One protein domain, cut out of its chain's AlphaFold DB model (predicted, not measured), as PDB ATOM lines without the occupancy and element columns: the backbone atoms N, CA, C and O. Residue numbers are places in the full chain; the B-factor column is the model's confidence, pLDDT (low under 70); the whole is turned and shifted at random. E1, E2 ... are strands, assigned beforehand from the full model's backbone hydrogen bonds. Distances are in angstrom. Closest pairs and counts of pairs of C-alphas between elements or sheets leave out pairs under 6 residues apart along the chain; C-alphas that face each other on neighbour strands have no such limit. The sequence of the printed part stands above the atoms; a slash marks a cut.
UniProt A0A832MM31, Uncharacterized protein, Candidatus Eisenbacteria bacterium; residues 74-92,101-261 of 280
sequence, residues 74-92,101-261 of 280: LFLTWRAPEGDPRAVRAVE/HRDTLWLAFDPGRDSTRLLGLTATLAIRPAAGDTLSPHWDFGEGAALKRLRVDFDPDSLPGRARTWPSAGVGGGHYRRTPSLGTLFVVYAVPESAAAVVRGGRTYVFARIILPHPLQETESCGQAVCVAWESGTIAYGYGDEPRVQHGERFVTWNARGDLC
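This is residues 74 to 92 and 101 to 261 of the 280 residues of an uncharacterized protein of Candidatus Eisenbacteria bacterium (UniProt A0A832MM31). Amid long loops, two twisted antiparallel sheets form a sandwich, face to face with strands crossed at 42 degrees: E5 E6 E3 E8 E9 and E1 E2 E7 E4. The printed part has 180 residues, E1 to E9 in chain order and no named helix; it is all strand, with only 69 residues in named strands. It is compact, radius of gyration of the C-alphas 16.1 A, spanning 50 by 34 by 27 A.

Find E5 at residues 171 to 179, E6 at 182 to 190, E3 at 120 to 129, 29.9 A from first to last C-alpha, E8 at 226 to 236, 29.8 A, and E9 at 251 to 254, ending at C-alpha 254 (17.594, -11.969, -21.808). E1, 74 to 78, begins at (28.797, -17.022, -35.748); E2 is 102 to 110, E7 205 to 213, E4 151 to 153.

Within hydrogen-bond range are N 175 and O 186 in hairpin E5 and E6, 2.8 A, and N 105 and O 210 between antiparallel E2 and E7, 2.8 A. Between the sheets, the closest C-alphas of E1 and E9 are Leu 76 and Phe 251, 6.0 A.

Residues 93 to 100 are cut out, a C-alpha gap of 12.4 A. Links E3 to E4, E4 to E5, E6 to E7, E7 to E8 and E8 to E9 are long. Residues 156 to 163 have pLDDT under 70.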
ATOM      1  N   LEU A  74      30.077 -16.640 -36.331       96.31
ATOM      2  CA  LEU A  74      28.797 -17.022 -35.748       96.31
ATOM      3  C   LEU A  74      28.067 -15.774 -35.255       96.31
ATOM      4  O   LEU A  74      28.687 -14.835 -34.751       96.31
ATOM      5  N   PHE A  75      26.747 -15.786 -35.370       96.31
ATOM      6  CA  PHE A  75      25.880 -14.685 -34.982       96.31
ATOM      7  C   PHE A  75      24.684 -15.225 -34.201       96.31
ATOM      8  O   PHE A  75      24.017 -16.167 -34.639       96.31
ATOM      9  N   LEU A  76      24.408 -14.614 -33.049       97.56
ATOM     10  CA  LEU A  76      23.188 -14.834 -32.277       97.56
ATOM     11  C   LEU A  76      22.357 -13.559 -32.230       97.56
ATOM     12  O   LEU A  76      22.855 -12.512 -31.820       97.56
ATOM     13  N   THR A  77      21.079 -13.646 -32.578       97.00
ATOM     14  CA  THR A  77      20.142 -12.516 -32.500       97.00
ATOM     15  C   THR A  77      18.778 -12.963 -32.005       97.00
ATOM     16  O   THR A  77      18.329 -14.071 -32.284       97.00
ATOM     17  N   TRP A  78      18.072 -12.091 -31.296       97.00
ATOM     18  CA  TRP A  78      16.660 -12.277 -30.987       97.00
ATOM     19  C   TRP A  78      15.777 -11.682 -32.084       97.00
ATOM     20  O   TRP A  78      16.160 -10.716 -32.750       97.00
ATOM     21  N   ARG A  79      14.559 -12.222 -32.199       94.25
ATOM     22  CA  ARG A  79      13.418 -11.762 -33.020       94.25
ATOM     23  C   ARG A  79      13.600 -11.884 -34.528       94.25
ATOM     24  O   ARG A  79      12.681 -12.350 -35.198       94.25
ATOM     25  N   ALA A  80      14.766 -11.549 -35.056       93.75
ATOM     26  CA  ALA A  80      15.092 -11.682 -36.466       93.75
ATOM     27  C   ALA A  80      16.559 -12.099 -36.645       93.75
ATOM     28  O   ALA A  80      17.368 -11.875 -35.744       93.75
ATOM     29  N   PRO A  81      16.910 -12.730 -37.773       92.62
ATOM     30  CA  PRO A  81      18.279 -13.151 -38.054       92.62
ATOM     31  C   PRO A  81      19.224 -11.968 -38.314       92.62
ATOM     32  O   PRO A  81      18.790 -10.867 -38.643       92.62
ATOM     33  N   GLU A  82      20.528 -12.219 -38.196       92.62
ATOM     34  CA  GLU A  82      21.586 -11.230 -38.432       92.62
ATOM     35  C   GLU A  82      21.414 -10.473 -39.762       92.62
ATOM     36  O   GLU A  82      21.266 -11.081 -40.823       92.62
ATOM     37  N   GLY A  83      21.483  -9.141 -39.704       90.50
ATOM     38  CA  GLY A  83      21.321  -8.254 -40.859       90.50
ATOM     39  C   GLY A  83      19.883  -7.784 -41.118       90.50
ATOM     40  O   GLY A  83      19.699  -6.842 -41.884       90.50
ATOM     41  N   ASP A  84      18.869  -8.376 -40.474       92.06
ATOM     42  CA  ASP A  84      17.502  -7.827 -40.467       92.06
ATOM     43  C   ASP A  84      17.419  -6.637 -39.483       92.06
ATOM     44  O   ASP A  84      17.910  -6.751 -38.358       92.06
ATOM     45  N   PRO A  85      16.772  -5.506 -39.837       93.44
ATOM     46  CA  PRO A  85      16.626  -4.349 -38.942       93.44
ATOM     47  C   PRO A  85      15.922  -4.636 -37.608       93.44
ATOM     48  O   PRO A  85      16.050  -3.861 -36.664       93.44
ATOM     49  N   ARG A  86      15.152  -5.727 -37.517       94.38
ATOM     50  CA  ARG A  86      14.463  -6.154 -36.288       94.38
ATOM     51  C   ARG A  86      15.336  -7.031 -35.392       94.38
ATOM     52  O   ARG A  86      14.883  -7.418 -34.315       94.38
ATOM     53  N   ALA A  87      16.536  -7.400 -35.839       95.25
ATOM     54  CA  ALA A  87      17.447  -8.225 -35.069       95.25
ATOM     55  C   ALA A  87      17.960  -7.439 -33.860       95.25
ATOM     56  O   ALA A  87      18.479  -6.333 -33.996       95.25
ATOM     57  N   VAL A  88      17.828  -8.017 -32.667       96.88
ATOM     58  CA  VAL A  88      18.276  -7.376 -31.421       96.88
ATOM     59  C   VAL A  88      19.180  -8.307 -30.622       96.88
ATOM     60  O   VAL A  88      19.042  -9.527 -30.672       96.88
ATOM     61  N   ARG A  89      20.131  -7.736 -29.874       97.00
ATOM     62  CA  ARG A  89      21.064  -8.501 -29.021       97.00
ATOM     63  C   ARG A  89      20.573  -8.683 -27.592       97.00
ATOM     64  O   ARG A  89      21.099  -9.517 -26.869       97.00
ATOM     65  N   ALA A  90      19.576  -7.908 -27.195       96.94
ATOM     66  CA  ALA A  90      18.965  -7.973 -25.885       96.94
ATOM     67  C   ALA A  90      17.456  -8.049 -26.072       96.94
ATOM     68  O   ALA A  90      16.891  -7.313 -26.885       96.94
ATOM     69  N   VAL A  91      16.818  -8.944 -25.330       95.38
ATOM     70  CA  VAL A  91      15.366  -9.002 -25.239       95.38
ATOM     71  C   VAL A  91      14.953  -8.895 -23.783       95.38
ATOM     72  O   VAL A  91      15.623  -9.413 -22.893       95.38
ATOM     73  N   GLU A  92      13.844  -8.215 -23.552       91.75
ATOM     74  CA  GLU A  92      13.158  -8.202 -22.270       91.75
ATOM     75  C   GLU A  92      11.867  -8.993 -22.438       91.75
ATOM     76  O   GLU A  92      11.078  -8.729 -23.351       91.75
ATOM     77  N   HIS A 101       3.109 -16.588 -25.327       90.06
ATOM     78  CA  HIS A 101       4.082 -15.722 -25.987       90.06
ATOM     79  C   HIS A 101       5.451 -16.415 -26.070       90.06
ATOM     80  O   HIS A 101       5.861 -17.137 -25.154       90.06
ATOM     81  N   ARG A 102       6.135 -16.233 -27.201       92.94
ATOM     82  CA  ARG A 102       7.408 -16.879 -27.519       92.94
ATOM     83  C   ARG A 102       8.342 -15.871 -28.162       92.94
ATOM     84  O   ARG A 102       7.912 -15.114 -29.026       92.94
ATOM     85  N   ASP A 103       9.611 -15.945 -27.802       94.44
ATOM     86  CA  ASP A 103      10.690 -15.281 -28.523       94.44
ATOM     87  C   ASP A 103      11.467 -16.292 -29.364       94.44
ATOM     88  O   ASP A 103      11.453 -17.502 -29.114       94.44
ATOM     89  N   THR A 104      12.138 -15.784 -30.393       95.69
ATOM     90  CA  THR A 104      12.962 -16.599 -31.291       95.69
ATOM     91  C   THR A 104      14.406 -16.140 -31.219       95.69
ATOM     92  O   THR A 104      14.702 -14.987 -31.533       95.69
ATOM     93  N   LEU A 105      15.291 -17.051 -30.827       97.12
ATOM     94  CA  LEU A 105      16.733 -16.923 -30.965       97.12
ATOM     95  C   LEU A 105      17.142 -17.470 -32.332       97.12
ATOM     96  O   LEU A 105      16.905 -18.636 -32.644       97.12
ATOM     97  N   TRP A 106      17.760 -16.634 -33.144       96.19
ATOM     98  CA  TRP A 106      18.269 -16.984 -34.457       96.19
ATOM     99  C   TRP A 106      19.758 -17.282 -34.375       96.19
ATOM    100  O   TRP A 106      20.529 -16.510 -33.803       96.19
ATOM    101  N   LEU A 107      20.148 -18.409 -34.966       96.06
ATOM    102  CA  LEU A 107      21.532 -18.814 -35.140       96.06
ATOM    103  C   LEU A 107      21.874 -18.605 -36.606       96.06
ATOM    104  O   LEU A 107      21.305 -19.265 -37.479       96.06
ATOM    105  N   ALA A 108      22.799 -17.696 -36.876       95.19
ATOM    106  CA  ALA A 108      23.292 -17.433 -38.215       95.19
ATOM    107  C   ALA A 108      24.817 -17.553 -38.269       95.19
ATOM    108  O   ALA A 108      25.498 -17.444 -37.250       95.19
ATOM    109  N   PHE A 109      25.360 -17.796 -39.455       95.38
ATOM    110  CA  PHE A 109      26.796 -17.954 -39.650       95.38
ATOM    111  C   PHE A 109      27.249 -17.391 -40.997       95.38
ATOM    112  O   PHE A 109      26.488 -17.372 -41.962       95.38
ATOM    113  N   ASP A 110      28.499 -16.950 -41.048       95.06
ATOM    114  CA  ASP A 110      29.247 -16.678 -42.275       95.06
ATOM    115  C   ASP A 110      30.296 -17.792 -42.422       95.06
ATOM    116  O   ASP A 110      31.101 -17.981 -41.501       95.06
ATOM    117  N   PRO A 111      30.301 -18.552 -43.533       94.19
ATOM    118  CA  PRO A 111      31.242 -19.648 -43.739       94.19
ATOM    119  C   PRO A 111      32.700 -19.173 -43.865       94.19
ATOM    120  O   PRO A 111      33.623 -19.981 -43.779       94.19
ATOM    121  N   GLY A 112      32.939 -17.882 -44.105       93.56
ATOM    122  CA  GLY A 112      34.276 -17.311 -44.270       93.56
ATOM    123  C   GLY A 112      34.935 -17.646 -45.616       93.56
ATOM    124  O   GLY A 112      35.700 -16.845 -46.148       93.56
ATOM    125  N   ARG A 113      34.571 -18.770 -46.240       92.75
ATOM    126  CA  ARG A 113      35.033 -19.194 -47.568       92.75
ATOM    127  C   ARG A 113      33.892 -19.667 -48.458       92.75
ATOM    128  O   ARG A 113      32.823 -20.057 -47.988       92.75
ATOM    129  N   ASP A 114      34.173 -19.682 -49.752       93.06
ATOM    130  CA  ASP A 114      33.327 -20.348 -50.730       93.06
ATOM    131  C   ASP A 114      33.468 -21.866 -50.601       93.06
ATOM    132  O   ASP A 114      34.570 -22.388 -50.428       93.06
ATOM    133  N   SER A 115      32.349 -22.576 -50.710       92.62
ATOM    134  CA  SER A 115      32.325 -24.032 -50.808       92.62
ATOM    135  C   SER A 115      31.153 -24.479 -51.668       92.62
ATOM    136  O   SER A 115      30.047 -23.947 -51.574       92.62
ATOM    137  N   THR A 116      31.380 -25.499 -52.489       93.56
ATOM    138  CA  THR A 116      30.311 -26.175 -53.236       93.56
ATOM    139  C   THR A 116      29.516 -27.146 -52.368       93.56
ATOM    140  O   THR A 116      28.529 -27.705 -52.837       93.56
ATOM    141  N   ARG A 117      29.951 -27.363 -51.121       93.88
ATOM    142  CA  ARG A 117      29.362 -28.324 -50.195       93.88
ATOM    143  C   ARG A 117      29.276 -27.748 -48.789       93.88
ATOM    144  O   ARG A 117      30.267 -27.290 -48.223       93.88
ATOM    145  N   LEU A 118      28.085 -27.829 -48.221       95.25
ATOM    146  CA  LEU A 118      27.796 -27.652 -46.808       95.25
ATOM    147  C   LEU A 118      26.864 -28.795 -46.410       95.25
ATOM    148  O   LEU A 118      25.687 -28.806 -46.777       95.25
ATOM    149  N   LEU A 119      27.419 -29.757 -45.683       96.38
ATOM    150  CA  LEU A 119      26.737 -30.971 -45.247       96.38
ATOM    151  C   LEU A 119      26.006 -30.783 -43.926       96.38
ATOM    152  O   LEU A 119      25.021 -31.464 -43.674       96.38
ATOM    153  N   GLY A 120      26.462 -29.874 -43.073       96.12
ATOM    154  CA  GLY A 120      25.851 -29.712 -41.768       96.12
ATOM    155  C   GLY A 120      26.534 -28.669 -40.913       96.12
ATOM    156  O   GLY A 120      27.551 -28.081 -41.288       96.12
ATOM    157  N   LEU A 121      25.936 -28.436 -39.754       97.44
ATOM    158  CA  LEU A 121      26.450 -27.500 -38.776       97.44
ATOM    159  C   LEU A 121      26.070 -27.959 -37.367       97.44
ATOM    160  O   LEU A 121      24.987 -28.505 -37.139       97.44
ATOM    161  N   THR A 122      26.975 -27.735 -36.419       98.00
ATOM    162  CA  THR A 122      26.710 -27.924 -34.991       98.00
ATOM    163  C   THR A 122      26.784 -26.594 -34.254       98.00
ATOM    164  O   THR A 122      27.525 -25.688 -34.637       98.00
ATOM    165  N   ALA A 123      26.037 -26.474 -33.161       98.12
ATOM    166  CA  ALA A 123      26.122 -25.361 -32.235       98.12
ATOM    167  C   ALA A 123      26.123 -25.863 -30.797       98.12
ATOM    168  O   ALA A 123      25.339 -26.727 -30.427       98.12
ATOM    169  N   THR A 124      26.986 -25.289 -29.970       98.44
ATOM    170  CA  THR A 124      26.941 -25.429 -28.516       98.44
ATOM    171  C   THR A 124      26.618 -24.068 -27.933       98.44
ATOM    172  O   THR A 124      27.437 -23.150 -28.014       98.44
ATOM    173  N   LEU A 125      25.424 -23.935 -27.364       98.44
ATOM    174  CA  LEU A 125      24.992 -22.737 -26.665       98.44
ATOM    175  C   LEU A 125      25.160 -22.921 -25.158       98.44
ATOM    176  O   LEU A 125      24.701 -23.919 -24.601       98.44
ATOM    177  N   ALA A 126      25.776 -21.945 -24.501       98.06
ATOM    178  CA  ALA A 126      25.773 -21.809 -23.055       98.06
ATOM    179  C   ALA A 126      24.727 -20.779 -22.630       98.06
ATOM    180  O   ALA A 126      24.631 -19.698 -23.204       98.06
ATOM    181  N   ILE A 127      23.973 -21.120 -21.596       97.94
ATOM    182  CA  ILE A 127      22.952 -20.293 -20.964       97.94
ATOM    183  C   ILE A 127      23.411 -20.084 -19.529       97.94
ATOM    184  O   ILE A 127      23.570 -21.053 -18.784       97.94
ATOM    185  N   ARG A 128      23.687 -18.837 -19.156       97.75
ATOM    186  CA  ARG A 128      24.304 -18.492 -17.872       97.75
ATOM    187  C   ARG A 128      23.479 -17.426 -17.164       97.75
ATOM    188  O   ARG A 128      23.144 -16.430 -17.805       97.75
ATOM    189  N   PRO A 129      23.159 -17.607 -15.876       97.06
ATOM    190  CA  PRO A 129      22.537 -16.552 -15.098       97.06
ATOM    191  C   PRO A 129      23.562 -15.439 -14.837       97.06
ATOM    192  O   PRO A 129      24.755 -15.584 -15.139       97.06
ATOM    193  N   ALA A 130      23.113 -14.323 -14.269       95.31
ATOM    194  CA  ALA A 130      24.026 -13.317 -13.739       95.31
ATOM    195  C   ALA A 130      24.998 -13.920 -12.707       95.31
ATOM    196  O   ALA A 130      24.717 -14.941 -12.077       95.31
ATOM    197  N   ALA A 131      26.171 -13.302 -12.544       92.38
ATOM    198  CA  ALA A 131      27.159 -13.771 -11.579       92.38
ATOM    199  C   ALA A 131      26.555 -13.815 -10.162       92.38
ATOM    200  O   ALA A 131      25.982 -12.833  -9.700       92.38
ATOM    201  N   GLY A 132      26.690 -14.961  -9.488       92.12
ATOM    202  CA  GLY A 132      26.112 -15.198  -8.159       92.12
ATOM    203  C   GLY A 132      24.657 -15.685  -8.157       92.12
ATOM    204  O   GLY A 132      24.162 -16.044  -7.094       92.12
ATOM    205  N   ASP A 133      23.993 -15.747  -9.311       95.25
ATOM    206  CA  ASP A 133      22.625 -16.255  -9.449       95.25
ATOM    207  C   ASP A 133      22.604 -17.726  -9.931       95.25
ATOM    208  O   ASP A 133      23.624 -18.302 -10.327       95.25
ATOM    209  N   THR A 134      21.429 -18.358  -9.892       96.19
ATOM    210  CA  THR A 134      21.179 -19.722 -10.372       96.19
ATOM    211  C   THR A 134      20.092 -19.727 -11.434       96.19
ATOM    212  O   THR A 134      19.055 -19.102 -11.260       96.19
ATOM    213  N   LEU A 135      20.273 -20.466 -12.530       95.94
ATOM    214  CA  LEU A 135      19.261 -20.623 -13.569       95.94
ATOM    215  C   LEU A 135      17.944 -21.080 -12.962       95.94
ATOM    216  O   LEU A 135      17.858 -22.166 -12.388       95.94
ATOM    217  N   SER A 136      16.905 -20.283 -13.159       94.31
ATOM    218  CA  SER A 136      15.575 -20.593 -12.663       94.31
ATOM    219  C   SER A 136      14.963 -21.794 -13.408       94.31
ATOM    220  O   SER A 136      15.413 -22.153 -14.504       94.31
ATOM    221  N   PRO A 137      13.891 -22.412 -12.871       92.88
ATOM    222  CA  PRO A 137      13.192 -23.530 -13.516       92.88
ATOM    223  C   PRO A 137      12.629 -23.221 -14.913       92.88
ATOM    224  O   PRO A 137      12.231 -24.125 -15.650       92.88
ATOM    225  N   HIS A 138      12.554 -21.950 -15.312       92.81
ATOM    226  CA  HIS A 138      12.198 -21.581 -16.678       92.81
ATOM    227  C   HIS A 138      13.185 -22.123 -17.717       92.81
ATOM    228  O   HIS A 138      12.754 -22.601 -18.764       92.81
ATOM    229  N   TRP A 139      14.476 -22.114 -17.388       94.00
ATOM    230  CA  TRP A 139      15.563 -22.591 -18.244       94.00
ATOM    231  C   TRP A 139      15.793 -24.100 -18.133       94.00
ATOM    232  O   TRP A 139      16.810 -24.617 -18.593       94.00
ATOM    233  N   ASP A 140      14.871 -24.820 -17.499       93.88
ATOM    234  CA  ASP A 140      14.847 -26.271 -17.513       93.88
ATOM    235  C   ASP A 140      14.036 -26.765 -18.718       93.88
ATOM    236  O   ASP A 140      12.798 -26.750 -18.732       93.88
ATOM    237  N   PHE A 141      14.765 -27.179 -19.753       93.19
ATOM    238  CA  PHE A 141      14.207 -27.746 -20.977       93.19
ATOM    239  C   PHE A 141      14.168 -29.281 -20.945       93.19
ATOM    240  O   PHE A 141      13.948 -29.903 -21.980       93.19
ATOM    241  N   GLY A 142      14.355 -29.908 -19.779       89.25
ATOM    242  CA  GLY A 142      14.536 -31.353 -19.657       89.25
ATOM    243  C   GLY A 142      15.925 -31.824 -20.095       89.25
ATOM    244  O   GLY A 142      16.722 -31.059 -20.627       89.25
ATOM    245  N   GLU A 143      16.220 -33.100 -19.865       85.31
ATOM    246  CA  GLU A 143      17.512 -33.697 -20.213       85.31
ATOM    247  C   GLU A 143      17.406 -34.594 -21.445       85.31
ATOM    248  O   GLU A 143      16.374 -35.223 -21.700       85.31
ATOM    249  N   GLY A 144      18.498 -34.697 -22.201       83.06
ATOM    250  CA  GLY A 144      18.545 -35.595 -23.349       83.06
ATOM    251  C   GLY A 144      18.038 -34.955 -24.640       83.06
ATOM    252  O   GLY A 144      18.028 -33.736 -24.796       83.06
ATOM    253  N   ALA A 145      17.637 -35.809 -25.585       78.62
ATOM    254  CA  ALA A 145      17.087 -35.399 -26.880       78.62
ATOM    255  C   ALA A 145      15.604 -34.976 -26.811       78.62
ATOM    256  O   ALA A 145      15.077 -34.366 -27.739       78.62
ATOM    257  N   ALA A 146      14.917 -35.297 -25.711       85.06
ATOM    258  CA  ALA A 146      13.507 -34.985 -25.502       85.06
ATOM    259  C   ALA A 146      13.340 -33.586 -24.887       85.06
ATOM    260  O   ALA A 146      12.949 -33.441 -23.726       85.06
ATOM    261  N   LEU A 147      13.654 -32.556 -25.674       88.94
ATOM    262  CA  LEU A 147      13.561 -31.161 -25.245       88.94
ATOM    263  C   LEU A 147      12.103 -30.785 -24.946       88.94
ATOM    264  O   LEU A 147      11.207 -30.910 -25.783       88.94
ATOM    265  N   LYS A 148      11.866 -30.308 -23.729       86.50
ATOM    266  CA  LYS A 148      10.584 -29.804 -23.243       86.50
ATOM    267  C   LYS A 148      10.593 -28.285 -23.335       86.50
ATOM    268  O   LYS A 148      11.589 -27.636 -23.033       86.50
ATOM    269  N   ARG A 149       9.445 -27.703 -23.687       86.25
ATOM    270  CA  ARG A 149       9.167 -26.248 -23.691       86.25
ATOM    271  C   ARG A 149       9.916 -25.436 -24.753       86.25
ATOM    272  O   ARG A 149       9.342 -24.461 -25.221       86.25
ATOM    273  N   LEU A 150      11.098 -25.852 -25.187       93.38
ATOM    274  CA  LEU A 150      11.850 -25.269 -26.296       93.38
ATOM    275  C   LEU A 150      11.626 -26.062 -27.591       93.38
ATOM    276  O   LEU A 150      11.463 -27.280 -27.565       93.38
ATOM    277  N   ARG A 151      11.620 -25.363 -28.731       93.31
ATOM    278  CA  ARG A 151      11.617 -25.977 -30.065       93.31
ATOM    279  C   ARG A 151      12.845 -25.517 -30.834       93.31
ATOM    280  O   ARG A 151      13.050 -24.314 -30.972       93.31
ATOM    281  N   VAL A 152      13.614 -26.468 -31.356       94.44
ATOM    282  CA  VAL A 152      14.632 -26.197 -32.374       94.44
ATOM    283  C   VAL A 152      13.989 -26.418 -33.731       94.44
ATOM    284  O   VAL A 152      13.359 -27.448 -33.963       94.44
ATOM    285  N   ASP A 153      14.103 -25.425 -34.594       93.00
ATOM    286  CA  ASP A 153      13.547 -25.433 -35.933       93.00
ATOM    287  C   ASP A 153      14.668 -25.161 -36.933       93.00
ATOM    288  O   ASP A 153      15.423 -24.196 -36.795       93.00
ATOM    289  N   PHE A 154      14.779 -26.050 -37.910       90.69
ATOM    290  CA  PHE A 154      15.825 -26.036 -38.920       90.69
ATOM    291  C   PHE A 154      15.317 -25.594 -40.278       90.69
ATOM    292  O   PHE A 154      16.133 -25.549 -41.187       90.69
ATOM    293  N   ASP A 155      14.017 -25.311 -40.440       78.31
ATOM    294  CA  ASP A 155      13.494 -24.804 -41.706       78.31
ATOM    295  C   ASP A 155      14.062 -23.397 -41.931       78.31
ATOM    296  O   ASP A 155      13.624 -22.434 -41.281       78.31
ATOM    297  N   PRO A 156      15.118 -23.255 -42.752       61.12
ATOM    298  CA  PRO A 156      15.872 -22.035 -42.795       61.12
ATOM    299  C   PRO A 156      15.290 -21.242 -43.947       61.12
ATOM    300  O   PRO A 156      15.843 -21.251 -45.044       61.12
ATOM    301  N   ASP A 157      14.205 -20.515 -43.694       63.75
ATOM    302  CA  ASP A 157      13.963 -19.293 -44.452       63.75
ATOM    303  C   ASP A 157      15.129 -18.359 -44.114       63.75
ATOM    304  O   ASP A 157      15.113 -17.584 -43.156       63.75
ATOM    305  N   SER A 158      16.227 -18.522 -44.846       60.53
ATOM    306  CA  SER A 158      17.328 -17.576 -44.866       60.53
ATOM    307  C   SER A 158      16.721 -16.199 -45.107       60.53
ATOM    308  O   SER A 158      15.939 -16.084 -46.043       60.53
ATOM    309  N   LEU A 159      17.050 -15.231 -44.246       62.16
ATOM    310  CA  LEU A 159      16.764 -13.787 -44.299       62.16
ATOM    311  C   LEU A 159      15.662 -13.342 -45.290       62.16
ATOM    312  O   LEU A 159      15.826 -13.571 -46.484       62.16
ATOM    313  N   PRO A 160      14.620 -12.596 -44.875       55.22
ATOM    314  CA  PRO A 160      13.576 -12.108 -45.786       55.22
ATOM    315  C   PRO A 160      14.118 -11.644 -47.153       55.22
ATOM    316  O   PRO A 160      14.974 -10.761 -47.229       55.22
ATOM    317  N   GLY A 161      13.669 -12.295 -48.233       63.00
ATOM    318  CA  GLY A 161      14.189 -12.086 -49.592       63.00
ATOM    319  C   GLY A 161      15.396 -12.950 -49.999       63.00
ATOM    320  O   GLY A 161      16.034 -12.647 -51.009       63.00
ATOM    321  N   ARG A 162      15.747 -14.009 -49.255       60.84
ATOM    322  CA  ARG A 162      16.865 -14.923 -49.568       60.84
ATOM    323  C   ARG A 162      16.422 -16.390 -49.648       60.84
ATOM    324  O   ARG A 162      15.397 -16.782 -49.104       60.84
ATOM    325  N   ALA A 163      17.209 -17.182 -50.375       60.34
ATOM    326  CA  ALA A 163      16.968 -18.600 -50.640       60.34
ATOM    327  C   ALA A 163      17.560 -19.503 -49.553       60.34
ATOM    328  O   ALA A 163      18.711 -19.288 -49.165       60.34
ATOM    329  N   ARG A 164      16.775 -20.507 -49.126       75.75
ATOM    330  CA  ARG A 164      17.073 -21.438 -48.024       75.75
ATOM    331  C   ARG A 164      18.524 -21.911 -48.010       75.75
ATOM    332  O   ARG A 164      19.086 -22.195 -49.066       75.75
ATOM    333  N   THR A 165      19.100 -22.047 -46.810       87.88
ATOM    334  CA  THR A 165      20.489 -22.514 -46.647       87.88
ATOM    335  C   THR A 165      20.689 -23.864 -47.325       87.88
ATOM    336  O   THR A 165      21.614 -23.992 -48.115       87.88
ATOM    337  N   TRP A 166      19.800 -24.833 -47.076       90.25
ATOM    338  CA  TRP A 166      19.802 -26.128 -47.757       90.25
ATOM    339  C   TRP A 166      18.653 -26.241 -48.763       90.25
ATOM    340  O   TRP A 166      17.552 -25.754 -48.492       90.25
ATOM    341  N   PRO A 167      18.880 -26.907 -49.911       86.25
ATOM    342  CA  PRO A 167      17.851 -27.096 -50.929       86.25
ATOM    343  C   PRO A 167      16.761 -28.093 -50.507       86.25
ATOM    344  O   PRO A 167      15.658 -28.054 -51.048       86.25
ATOM    345  N   SER A 168      17.045 -28.975 -49.545       86.56
ATOM    346  CA  SER A 168      16.105 -29.970 -49.028       86.56
ATOM    347  C   SER A 168      16.225 -30.129 -47.516       86.56
ATOM    348  O   SER A 168      17.221 -29.736 -46.909       86.56
ATOM    349  N   ALA A 169      15.214 -30.754 -46.912       89.06
ATOM    350  CA  ALA A 169      15.251 -31.114 -45.504       89.06
ATOM    351  C   ALA A 169      16.334 -32.174 -45.221       89.06
ATOM    352  O   ALA A 169      16.541 -33.102 -46.004       89.06
ATOM    353  N   GLY A 170      16.996 -32.024 -44.082       92.56
ATOM    354  CA  GLY A 170      17.927 -32.960 -43.470       92.56
ATOM    355  C   GLY A 170      17.433 -33.462 -42.116       92.56
ATOM    356  O   GLY A 170      16.257 -33.343 -41.767       92.56
ATOM    357  N   VAL A 171      18.359 -34.016 -41.342       94.88
ATOM    358  CA  VAL A 171      18.117 -34.557 -40.005       94.88
ATOM    359  C   VAL A 171      18.844 -33.694 -38.990       94.88
ATOM    360  O   VAL A 171      20.026 -33.390 -39.138       94.88
ATOM    361  N   GLY A 172      18.150 -33.329 -37.921       94.81
ATOM    362  CA  GLY A 172      18.769 -32.629 -36.814       94.81
ATOM    363  C   GLY A 172      17.975 -32.738 -35.535       94.81
ATOM    364  O   GLY A 172      16.889 -33.311 -35.482       94.81
ATOM    365  N   GLY A 173      18.547 -32.170 -34.488       94.75
ATOM    366  CA  GLY A 173      17.955 -32.149 -33.165       94.75
ATOM    367  C   GLY A 173      18.808 -31.353 -32.199       94.75
ATOM    368  O   GLY A 173      19.764 -30.674 -32.584       94.75
ATOM    369  N   GLY A 174      18.460 -31.452 -30.924       95.81
ATOM    370  CA  GLY A 174      19.270 -30.879 -29.870       95.81
ATOM    371  C   GLY A 174      19.284 -31.740 -28.623       95.81
ATOM    372  O   GLY A 174      18.420 -32.590 -28.422       95.81
ATOM    373  N   HIS A 175      20.289 -31.500 -27.795       96.50
ATOM    374  CA  HIS A 175      20.474 -32.124 -26.500       96.50
ATOM    375  C   HIS A 175      20.726 -31.038 -25.461       96.50
ATOM    376  O   HIS A 175      21.569 -30.167 -25.682       96.50
ATOM    377  N   TYR A 176      20.021 -31.095 -24.334       97.56
ATOM    378  CA  TYR A 176      20.188 -30.134 -23.249       97.56
ATOM    379  C   TYR A 176      20.686 -30.806 -21.973       97.56
ATOM    380  O   TYR A 176      20.234 -31.891 -21.605       97.56
ATOM    381  N   ARG A 177      21.610 -30.124 -21.293       96.56
ATOM    382  CA  ARG A 177      22.092 -30.470 -19.954       96.56
ATOM    383  C   ARG A 177      22.124 -29.220 -19.092       96.56
ATOM    384  O   ARG A 177      22.568 -28.170 -19.557       96.56
ATOM    385  N   ARG A 178      21.718 -29.335 -17.830       95.75
ATOM    386  CA  ARG A 178      21.639 -28.202 -16.905       95.75
ATOM    387  C   ARG A 178      22.338 -28.493 -15.582       95.75
ATOM    388  O   ARG A 178      22.314 -29.600 -15.065       95.75
ATOM    389  N   THR A 179      22.929 -27.445 -15.035       96.00
ATOM    390  CA  THR A 179      23.364 -27.295 -13.643       96.00
ATOM    391  C   THR A 179      22.768 -25.985 -13.109       96.00
ATOM    392  O   THR A 179      22.263 -25.190 -13.911       96.00
ATOM    393  N   PRO A 180      22.838 -25.698 -11.797       95.69
ATOM    394  CA  PRO A 180      22.360 -24.423 -11.270       95.69
ATOM    395  C   PRO A 180      23.006 -23.196 -11.928       95.69
ATOM    396  O   PRO A 180      22.333 -22.193 -12.100       95.69
ATOM    397  N   SER A 181      24.269 -23.257 -12.356       96.12
ATOM    398  CA  SER A 181      24.993 -22.103 -12.916       96.12
ATOM    399  C   SER A 181      25.156 -22.124 -14.442       96.12
ATOM    400  O   SER A 181      25.685 -21.173 -15.020       96.12
ATOM    401  N   LEU A 182      24.737 -23.201 -15.117       97.44
ATOM    402  CA  LEU A 182      24.947 -23.373 -16.555       97.44
ATOM    403  C   LEU A 182      23.935 -24.332 -17.182       97.44
ATOM    404  O   LEU A 182      23.831 -25.489 -16.778       97.44
ATOM    405  N   GLY A 183      23.288 -23.873 -18.247       97.69
ATOM    406  CA  GLY A 183      22.568 -24.679 -19.222       97.69
ATOM    407  C   GLY A 183      23.400 -24.821 -20.492       97.69
ATOM    408  O   GLY A 183      23.930 -23.838 -20.996       97.69
ATOM    409  N   THR A 184      23.548 -26.030 -21.017       98.12
ATOM    410  CA  THR A 184      24.255 -26.295 -22.275       98.12
ATOM    411  C   THR A 184      23.300 -26.935 -23.260       98.12
ATOM    412  O   THR A 184      22.832 -28.046 -23.021       98.12
ATOM    413  N   LEU A 185      23.029 -26.245 -24.365       98.19
ATOM    414  CA  LEU A 185      22.230 -26.755 -25.471       98.19
ATOM    415  C   LEU A 185      23.142 -27.054 -26.658       98.19
ATOM    416  O   LEU A 185      23.698 -26.145 -27.271       98.19
ATOM    417  N   PHE A 186      23.281 -28.331 -26.987       98.12
ATOM    418  CA  PHE A 186      23.901 -28.776 -28.225       98.12
ATOM    419  C   PHE A 186      22.832 -28.894 -29.311       98.12
ATOM    420  O   PHE A 186      21.776 -29.469 -29.062       98.12
ATOM    421  N   VAL A 187      23.094 -28.365 -30.498       97.75
ATOM    422  CA  VAL A 187      22.213 -28.416 -31.668       97.75
ATOM    423  C   VAL A 187      23.014 -28.943 -32.847       97.75
ATOM    424  O   VAL A 187      24.152 -28.530 -33.053       97.75
ATOM    425  N   VAL A 188      22.424 -29.833 -33.635       97.38
ATOM    426  CA  VAL A 188      23.050 -30.392 -34.837       97.38
ATOM    427  C   VAL A 188      22.026 -30.500 -35.953       97.38
ATOM    428  O   VAL A 188      20.876 -30.857 -35.704       97.38
ATOM    429  N   TYR A 189      22.460 -30.214 -37.176       96.69
ATOM    430  CA  TYR A 189      21.718 -30.503 -38.396       96.69
ATOM    431  C   TYR A 189      22.675 -30.986 -39.476       96.69
ATOM    432  O   TYR A 189      23.766 -30.428 -39.624       96.69
ATOM    433  N   ALA A 190      22.255 -31.987 -40.238       96.06
ATOM    434  CA  ALA A 190      23.003 -32.503 -41.367       96.06
ATOM    435  C   ALA A 190      22.075 -32.944 -42.503       96.06
ATOM    436  O   ALA A 190      20.951 -33.399 -42.282       96.06
ATOM    437  N   VAL A 191      22.577 -32.845 -43.727       95.56
ATOM    438  CA  VAL A 191      21.946 -33.318 -44.958       95.56
ATOM    439  C   VAL A 191      22.831 -34.386 -45.611       95.56
ATOM    440  O   VAL A 191      24.048 -34.382 -45.401       95.56
ATOM    441  N   PRO A 192      22.267 -35.310 -46.410       94.88
ATOM    442  CA  PRO A 192      23.084 -36.176 -47.253       94.88
ATOM    443  C   PRO A 192      23.871 -35.352 -48.286       94.88
ATOM    444  O   PRO A 192      23.482 -34.240 -48.637       94.88
ATOM    445  N   GLU A 193      24.954 -35.912 -48.824       93.56
ATOM    446  CA  GLU A 193      25.826 -35.221 -49.788       93.56
ATOM    447  C   GLU A 193      25.093 -34.761 -51.056       93.56
ATOM    448  O   GLU A 193      25.356 -33.672 -51.561       93.56
ATOM    449  N   SER A 194      24.108 -35.532 -51.524       94.00
ATOM    450  CA  SER A 194      23.245 -35.157 -52.654       94.00
ATOM    451  C   SER A 194      22.395 -33.906 -52.400       94.00
ATOM    452  O   SER A 194      21.880 -33.316 -53.346       94.00
ATOM    453  N   ALA A 195      22.258 -33.501 -51.138       93.62
ATOM    454  CA  ALA A 195      21.532 -32.324 -50.680       93.62
ATOM    455  C   ALA A 195      22.461 -31.231 -50.119       93.62
ATOM    456  O   ALA A 195      21.982 -30.265 -49.518       93.62
ATOM    457  N   ALA A 196      23.781 -31.372 -50.291       94.31
ATOM    458  CA  ALA A 196      24.748 -30.381 -49.840       94.31
ATOM    459  C   ALA A 196      24.443 -29.003 -50.445       94.31
ATOM    460  O   ALA A 196      24.106 -28.877 -51.624       94.31
ATOM    461  N   ALA A 197      24.592 -27.954 -49.640       93.00
ATOM    462  CA  ALA A 197      24.386 -26.592 -50.113       93.00
ATOM    463  C   ALA A 197      25.671 -25.956 -50.651       93.00
ATOM    464  O   ALA A 197      26.765 -26.212 -50.151       93.00
ATOM    465  N   VAL A 198      25.522 -25.054 -51.622       92.62
ATOM    466  CA  VAL A 198      26.601 -24.155 -52.046       92.62
ATOM    467  C   VAL A 198      26.578 -22.917 -51.157       92.62
ATOM    468  O   VAL A 198      25.562 -22.225 -51.069       92.62
ATOM    469  N   VAL A 199      27.714 -22.596 -50.547       92.38
ATOM    470  CA  VAL A 199      27.869 -21.414 -49.698       92.38
ATOM    471  C   VAL A 199      28.992 -20.512 -50.183       92.38
ATOM    472  O   VAL A 199      29.920 -20.949 -50.863       92.38
ATOM    473  N   ARG A 200      28.885 -19.222 -49.863       92.00
ATOM    474  CA  ARG A 200      29.856 -18.197 -50.250       92.00
ATOM    475  C   ARG A 200      30.379 -17.470 -49.025       92.00
ATOM    476  O   ARG A 200      29.588 -17.084 -48.162       92.00
ATOM    477  N   GLY A 201      31.687 -17.251 -48.983       92.00
ATOM    478  CA  GLY A 201      32.334 -16.469 -47.938       92.00
ATOM    479  C   GLY A 201      31.843 -15.023 -47.955       92.00
ATOM    480  O   GLY A 201      31.599 -14.449 -49.019       92.00
ATOM    481  N   GLY A 202      31.672 -14.423 -46.777       89.75
ATOM    482  CA  GLY A 202      31.157 -13.059 -46.653       89.75
ATOM    483  C   GLY A 202      29.635 -12.952 -46.765       89.75
ATOM    484  O   GLY A 202      29.108 -11.838 -46.757       89.75
ATOM    485  N   ARG A 203      28.916 -14.076 -46.892       91.25
ATOM    486  CA  ARG A 203      27.450 -14.118 -46.858       91.25
ATOM    487  C   ARG A 203      26.976 -14.788 -45.580       91.25
ATOM    488  O   ARG A 203      27.472 -15.843 -45.206       91.25
ATOM    489  N   THR A 204      25.951 -14.207 -44.971       92.19
ATOM    490  CA  THR A 204      25.322 -14.770 -43.779       92.19
ATOM    491  C   THR A 204      24.187 -15.721 -44.149       92.19
ATOM    492  O   THR A 204      23.311 -15.379 -44.947       92.19
ATOM    493  N   TYR A 205      24.191 -16.900 -43.533       92.94
ATOM    494  CA  TYR A 205      23.190 -17.955 -43.673       92.94
ATOM    495  C   TYR A 205      22.527 -18.229 -42.326       92.94
ATOM    496  O   TYR A 205      23.157 -18.094 -41.277       92.94
ATOM    497  N   VAL A 206      21.257 -18.636 -42.342       93.75
ATOM    498  CA  VAL A 206      20.553 -19.068 -41.126       93.75
ATOM    499  C   VAL A 206      20.801 -20.559 -40.930       93.75
ATOM    500  O   VAL A 206      20.553 -21.354 -41.836       93.75
ATOM    501  N   PHE A 207      21.291 -20.928 -39.752       94.38
ATOM    502  CA  PHE A 207      21.466 -22.319 -39.346       94.38
ATOM    503  C   PHE A 207      20.176 -22.880 -38.749       94.38
ATOM    504  O   PHE A 207      19.653 -23.882 -39.227       94.38
ATOM    505  N   ALA A 208      19.677 -22.237 -37.694       94.62
ATOM    506  CA  ALA A 208      18.531 -22.718 -36.937       94.62
ATOM    507  C   ALA A 208      17.821 -21.568 -36.220       94.62
ATOM    508  O   ALA A 208      18.383 -20.490 -35.992       94.62
ATOM    509  N   ARG A 209      16.586 -21.836 -35.812       94.31
ATOM    510  CA  ARG A 209      15.797 -21.010 -34.903       94.31
ATOM    511  C   ARG A 209      15.533 -21.798 -33.638       94.31
ATOM    512  O   ARG A 209      15.094 -22.944 -33.688       94.31
ATOM    513  N   ILE A 210      15.740 -21.167 -32.498       96.00
ATOM    514  CA  ILE A 210      15.349 -21.707 -31.208       96.00
ATOM    515  C   ILE A 210      14.200 -20.860 -30.692       96.00
ATOM    516  O   ILE A 210      14.340 -19.662 -30.468       96.00
ATOM    517  N   ILE A 211      13.048 -21.491 -30.519       95.12
ATOM    518  CA  ILE A 211      11.822 -20.819 -30.111       95.12
ATOM    519  C   ILE A 211      11.590 -21.119 -28.637       95.12
ATOM    520  O   ILE A 211      11.320 -22.266 -28.258       95.12
ATOM    521  N   LEU A 212      11.680 -20.075 -27.817       94.38
ATOM    522  CA  LEU A 212      11.565 -20.150 -26.368       94.38
ATOM    523  C   LEU A 212      10.253 -19.505 -25.914       94.38
ATOM    524  O   LEU A 212       9.931 -18.400 -26.349       94.38
ATOM    525  N   PRO A 213       9.463 -20.168 -25.059       92.31
ATOM    526  CA  PRO A 213       8.316 -19.540 -24.428       92.31
ATOM    527  C   PRO A 213       8.803 -18.478 -23.450       92.31
ATOM    528  O   PRO A 213       9.899 -18.585 -22.917       92.31
ATOM    529  N   HIS A 214       7.973 -17.481 -23.176       92.00
ATOM    530  CA  HIS A 214       8.220 -16.578 -22.055       92.00
ATOM    531  C   HIS A 214       7.999 -17.297 -20.715       92.00
ATOM    532  O   HIS A 214       7.231 -18.270 -20.655       92.00
ATOM    533  N   PRO A 215       8.667 -16.859 -19.631       88.62
ATOM    534  CA  PRO A 215       8.335 -17.312 -18.287       88.62
ATOM    535  C   PRO A 215       6.870 -16.990 -17.971       88.62
ATOM    536  O   PRO A 215       6.297 -16.027 -18.481       88.62
ATOM    537  N   LEU A 216       6.237 -17.832 -17.150       83.06
ATOM    538  CA  LEU A 216       4.881 -17.555 -16.686       83.06
ATOM    539  C   LEU A 216       4.905 -16.338 -15.756       83.06
ATOM    540  O   LEU A 216       5.895 -16.107 -15.053       83.06
ATOM    541  N   GLN A 217       3.806 -15.586 -15.755       78.38
ATOM    542  CA  GLN A 217       3.629 -14.458 -14.844       78.38
ATOM    543  C   GLN A 217       3.839 -14.916 -13.396       78.38
ATOM    544  O   GLN A 217       3.544 -16.065 -13.066       78.38
ATOM    545  N   GLU A 218       4.372 -14.018 -12.564       75.62
ATOM    546  CA  GLU A 218       4.549 -14.230 -11.117       75.62
ATOM    547  C   GLU A 218       5.512 -15.370 -10.736       75.62
ATOM    548  O   GLU A 218       5.581 -15.777  -9.581       75.62
ATOM    549  N   THR A 219       6.308 -15.867 -11.687       82.00
ATOM    550  CA  THR A 219       7.419 -16.776 -11.379       82.00
ATOM    551  C   THR A 219       8.704 -15.992 -11.130       82.00
ATOM    552  O   THR A 219       8.973 -14.996 -11.804       82.00
ATOM    553  N   GLU A 220       9.552 -16.486 -10.223       81.38
ATOM    554  CA  GLU A 220      10.898 -15.936  -9.955       81.38
ATOM    555  C   GLU A 220      11.759 -15.846 -11.226       81.38
ATOM    556  O   GLU A 220      12.664 -15.026 -11.344       81.38
ATOM    557  N   SER A 221      11.433 -16.662 -12.230       86.38
ATOM    558  CA  SER A 221      12.097 -16.687 -13.530       86.38
ATOM    559  C   SER A 221      11.877 -15.438 -14.373       86.38
ATOM    560  O   SER A 221      12.593 -15.230 -15.350       86.38
ATOM    561  N   CYS A 222      10.863 -14.635 -14.052       86.81
ATOM    562  CA  CYS A 222      10.431 -13.594 -14.954       86.81
ATOM    563  C   CYS A 222      11.449 -12.463 -15.126       86.81
ATOM    564  O   CYS A 222      11.686 -12.022 -16.245       86.81
ATOM    565  N   GLY A 223      12.064 -12.012 -14.035       89.94
ATOM    566  CA  GLY A 223      13.083 -10.963 -14.070       89.94
ATOM    567  C   GLY A 223      14.493 -11.496 -14.289       89.94
ATOM    568  O   GLY A 223      15.443 -10.725 -14.215       89.94
ATOM    569  N   GLN A 224      14.656 -12.805 -14.506       94.31
ATOM    570  CA  GLN A 224      15.980 -13.397 -14.464       94.31
ATOM    571  C   GLN A 224      16.836 -12.941 -15.645       94.31
ATOM    572  O   GLN A 224      16.539 -13.257 -16.800       94.31
ATOM    573  N   ALA A 225      17.928 -12.260 -15.311       95.88
ATOM    574  CA  ALA A 225      18.980 -11.854 -16.221       95.88
ATOM    575  C   ALA A 225      19.807 -13.071 -16.665       95.88
ATOM    576  O   ALA A 225      20.405 -13.766 -15.840       95.88
ATOM    577  N   VAL A 226      19.858 -13.322 -17.975       97.00
ATOM    578  CA  VAL A 226      20.593 -14.451 -18.560       97.00
ATOM    579  C   VAL A 226      21.435 -14.007 -19.748       97.00
ATOM    580  O   VAL A 226      20.975 -13.274 -20.624       97.00
ATOM    581  N   CYS A 227      22.674 -14.488 -19.795       97.75
ATOM    582  CA  CYS A 227      23.524 -14.445 -20.972       97.75
ATOM    583  C   CYS A 227      23.378 -15.754 -21.756       97.75
ATOM    584  O   CYS A 227      23.522 -16.841 -21.193       97.75
ATOM    585  N   VAL A 228      23.137 -15.650 -23.062       98.00
ATOM    586  CA  VAL A 228      23.196 -16.781 -23.990       98.00
ATOM    587  C   VAL A 228      24.378 -16.576 -24.929       98.00
ATOM    588  O   VAL A 228      24.470 -15.565 -25.624       98.00
ATOM    589  N   ALA A 229      25.285 -17.545 -24.946       97.56
ATOM    590  CA  ALA A 229      26.503 -17.518 -25.742       97.56
ATOM    591  C   ALA A 229      26.553 -18.717 -26.686       97.56
ATOM    592  O   ALA A 229      26.354 -19.850 -26.258       97.56
ATOM    593  N   TRP A 230      26.887 -18.497 -27.954       97.62
ATOM    594  CA  TRP A 230      27.291 -19.568 -28.858       97.62
ATOM    595  C   TRP A 230      28.780 -19.833 -28.622       97.62
ATOM    596  O   TRP A 230      29.655 -19.126 -29.119       97.62
ATOM    597  N   GLU A 231      29.067 -20.817 -27.771       96.00
ATOM    598  CA  GLU A 231      30.422 -21.130 -27.295       96.00
ATOM    599  C   GLU A 231      31.298 -21.705 -28.409       96.00
ATOM    600  O   GLU A 231      32.484 -21.393 -28.524       96.00
ATOM    601  N   SER A 232      30.708 -22.556 -29.247       95.81
ATOM    602  CA  SER A 232      31.336 -23.022 -30.478       95.81
ATOM    603  C   SER A 232      30.329 -23.598 -31.453       95.81
ATOM    604  O   SER A 232      29.290 -24.122 -31.046       95.81
ATOM    605  N   GLY A 233      30.673 -23.576 -32.731       96.62
ATOM    606  CA  GLY A 233      30.043 -24.406 -33.746       96.62
ATOM    607  C   GLY A 233      31.080 -25.101 -34.611       96.62
ATOM    608  O   GLY A 233      32.257 -24.746 -34.574       96.62
ATOM    609  N   THR A 234      30.638 -26.076 -35.386       97.06
ATOM    610  CA  THR A 234      31.459 -26.728 -36.408       97.06
ATOM    611  C   THR A 234      30.709 -26.661 -37.726       97.06
ATOM    612  O   THR A 234      29.524 -26.986 -37.748       97.06
ATOM    613  N   ILE A 235      31.366 -26.225 -38.803       96.44
ATOM    614  CA  ILE A 235      30.759 -26.135 -40.139       96.44
ATOM    615  C   ILE A 235      31.297 -27.287 -40.984       96.44
ATOM    616  O   ILE A 235      32.487 -27.307 -41.272       96.44
ATOM    617  N   ALA A 236      30.447 -28.232 -41.382       96.50
ATOM    618  CA  ALA A 236      30.871 -29.402 -42.146       96.50
ATOM    619  C   ALA A 236      30.789 -29.131 -43.652       96.50
ATOM    620  O   ALA A 236      29.702 -29.138 -44.234       96.50
ATOM    621  N   TYR A 237      31.934 -28.903 -44.297       93.75
ATOM    622  CA  TYR A 237      32.018 -28.677 -45.746       93.75
ATOM    623  C   TYR A 237      32.209 -29.973 -46.546       93.75
ATOM    624  O   TYR A 237      32.080 -29.985 -47.766       93.75
ATOM    625  N   GLY A 238      32.508 -31.074 -45.866       89.31
ATOM    626  CA  GLY A 238      32.818 -32.367 -46.459       89.31
ATOM    627  C   GLY A 238      33.352 -33.316 -45.392       89.31
ATOM    628  O   GLY A 238      33.614 -32.897 -44.264       89.31
ATOM    629  N   TYR A 239      33.539 -34.586 -45.742       84.00
ATOM    630  CA  TYR A 239      34.170 -35.546 -44.837       84.00
ATOM    631  C   TYR A 239      35.590 -35.090 -44.474       84.00
ATOM    632  O   TYR A 239      36.434 -34.926 -45.353       84.00
ATOM    633  N   GLY A 240      35.840 -34.876 -43.180       87.50
ATOM    634  CA  GLY A 240      37.141 -34.442 -42.663       87.50
ATOM    635  C   GLY A 240      37.417 -32.935 -42.749       87.50
ATOM    636  O   GLY A 240      38.449 -32.496 -42.245       87.50
ATOM    637  N   ASP A 241      36.510 -32.137 -43.324       90.94
ATOM    638  CA  ASP A 241      36.625 -30.675 -43.382       90.94
ATOM    639  C   ASP A 241      35.543 -30.008 -42.523       90.94
ATOM    640  O   ASP A 241      34.475 -29.597 -42.993       90.94
ATOM    641  N   GLU A 242      35.838 -29.950 -41.226       93.50
ATOM    642  CA  GLU A 242      34.920 -29.531 -40.171       93.50
ATOM    643  C   GLU A 242      35.583 -28.496 -39.242       93.50
ATOM    644  O   GLU A 242      35.864 -28.781 -38.073       93.50
ATOM    645  N   PRO A 243      35.900 -27.280 -39.729       93.25
ATOM    646  CA  PRO A 243      36.494 -26.252 -38.891       93.25
ATOM    647  C   PRO A 243      35.569 -25.887 -37.730       93.25
ATOM    648  O   PRO A 243      34.379 -25.595 -37.903       93.25
ATOM    649  N   ARG A 244      36.160 -25.841 -36.537       94.25
ATOM    650  CA  ARG A 244      35.531 -25.261 -35.354       94.25
ATOM    651  C   ARG A 244      35.540 -23.738 -35.466       94.25
ATOM    652  O   ARG A 244      36.548 -23.143 -35.837       94.25
ATOM    653  N   VAL A 245      34.430 -23.114 -35.092       93.50
ATOM    654  CA  VAL A 245      34.210 -21.669 -35.152       93.50
ATOM    655  C   VAL A 245      33.820 -21.154 -33.774       93.50
ATOM    656  O   VAL A 245      32.956 -21.728 -33.109       93.50
ATOM    657  N   GLN A 246      34.469 -20.073 -33.340       92.75
ATOM    658  CA  GLN A 246      34.243 -19.422 -32.040       92.75
ATOM    659  C   GLN A 246      34.291 -17.883 -32.124       92.75
ATOM    660  O   GLN A 246      34.399 -17.203 -31.104       92.75
ATOM    661  N   HIS A 247      34.202 -17.323 -33.331       90.56
ATOM    662  CA  HIS A 247      34.321 -15.888 -33.602       90.56
ATOM    663  C   HIS A 247      32.976 -15.296 -34.039       90.56
ATOM    664  O   HIS A 247      32.090 -16.025 -34.481       90.56
ATOM    665  N   GLY A 248      32.831 -13.970 -33.949       92.00
ATOM    666  CA  GLY A 248      31.627 -13.235 -34.357       92.00
ATOM    667  C   GLY A 248      30.780 -12.700 -33.196       92.00
ATOM    668  O   GLY A 248      31.195 -12.730 -32.037       92.00
ATOM    669  N   GLU A 249      29.589 -12.189 -33.521       94.69
ATOM    670  CA  GLU A 249      28.628 -11.620 -32.559       94.69
ATOM    671  C   GLU A 249      27.802 -12.736 -31.906       94.69
ATOM    672  O   GLU A 249      26.605 -12.913 -32.136       94.69
ATOM    673  N   ARG A 250      28.494 -13.547 -31.111       95.56
ATOM    674  CA  ARG A 250      28.012 -14.828 -30.584       95.56
ATOM    675  C   ARG A 250      27.336 -14.738 -29.212       95.56
ATOM    676  O   ARG A 250      27.230 -15.751 -28.528       95.56
ATOM    677  N   PHE A 251      26.913 -13.546 -28.792       97.19
ATOM    678  CA  PHE A 251      26.352 -13.289 -27.464       97.19
ATOM    679  C   PHE A 251      25.055 -12.491 -27.555       97.19
ATOM    680  O   PHE A 251      24.990 -11.481 -28.258       97.19
ATOM    681  N   VAL A 252      24.059 -12.906 -26.779       97.75
ATOM    682  CA  VAL A 252      22.815 -12.164 -26.563       97.75
ATOM    683  C   VAL A 252      22.391 -12.245 -25.106       97.75
ATOM    684  O   VAL A 252      22.819 -13.131 -24.366       97.75
ATOM    685  N   THR A 253      21.525 -11.333 -24.688       97.75
ATOM    686  CA  THR A 253      21.017 -11.275 -23.319       97.75
ATOM    687  C   THR A 253      19.501 -11.366 -23.275       97.75
ATOM    688  O   THR A 253      18.801 -11.006 -24.225       97.75
ATOM    689  N   TRP A 254      19.003 -11.876 -22.156       96.56
ATOM    690  CA  TRP A 254      17.594 -11.969 -21.808       96.56
ATOM    691  C   TRP A 254      17.387 -11.271 -20.462       96.56
ATOM    692  O   TRP A 254      18.123 -11.556 -19.518       96.56
ATOM    693  N   ASN A 255      16.427 -10.346 -20.384       95.25
ATOM    694  CA  ASN A 255      16.147  -9.490 -19.219       95.25
ATOM    695  C   ASN A 255      17.375  -8.754 -18.661       95.25
ATOM    696  O   ASN A 255      17.483  -8.506 -17.463       95.25
ATOM    697  N   ALA A 256      18.331  -8.430 -19.525       94.12
ATOM    698  CA  ALA A 256      19.537  -7.719 -19.143       94.12
ATOM    699  C   ALA A 256      20.078  -6.907 -20.312       94.12
ATOM    700  O   ALA A 256      19.852  -7.230 -21.484       94.12
ATOM    701  N   ARG A 257      20.858  -5.880 -19.979       86.50
ATOM    702  CA  ARG A 257      21.644  -5.123 -20.954       86.50
ATOM    703  C   ARG A 257      22.822  -5.971 -21.453       86.50
ATOM    704  O   ARG A 257      23.192  -6.974 -20.847       86.50
ATOM    705  N   GLY A 258      23.373  -5.597 -22.610       75.88
ATOM    706  CA  GLY A 258      24.329  -6.423 -23.366       75.88
ATOM    707  C   GLY A 258      25.699  -6.653 -22.706       75.88
ATOM    708  O   GLY A 258      26.507  -7.430 -23.224       75.88
ATOM    709  N   ASP A 259      25.965  -5.989 -21.583       89.81
ATOM    710  CA  ASP A 259      27.172  -6.100 -20.765       89.81
ATOM    711  C   ASP A 259      27.170  -7.324 -19.844       89.81
ATOM    712  O   ASP A 259      28.248  -7.787 -19.476       89.81
ATOM    713  N   LEU A 260      26.008  -7.929 -19.561       94.81
ATOM    714  CA  LEU A 260      25.922  -9.155 -18.756       94.81
ATOM    715  C   LEU A 260      26.864 -10.252 -19.269       94.81
ATOM    716  O   LEU A 260      27.461 -10.980 -18.485       94.81
ATOM    717  N   CYS A 261      27.023 -10.357 -20.591       94.88
ATOM    718  CA  CYS A 261      27.873 -11.366 -21.210       94.88
ATOM    719  C   CYS A 261      29.383 -11.064 -21.154       94.88
ATOM    720  O   CYS A 261      30.178 -11.910 -21.568       94.88
TER     721      CYS A 261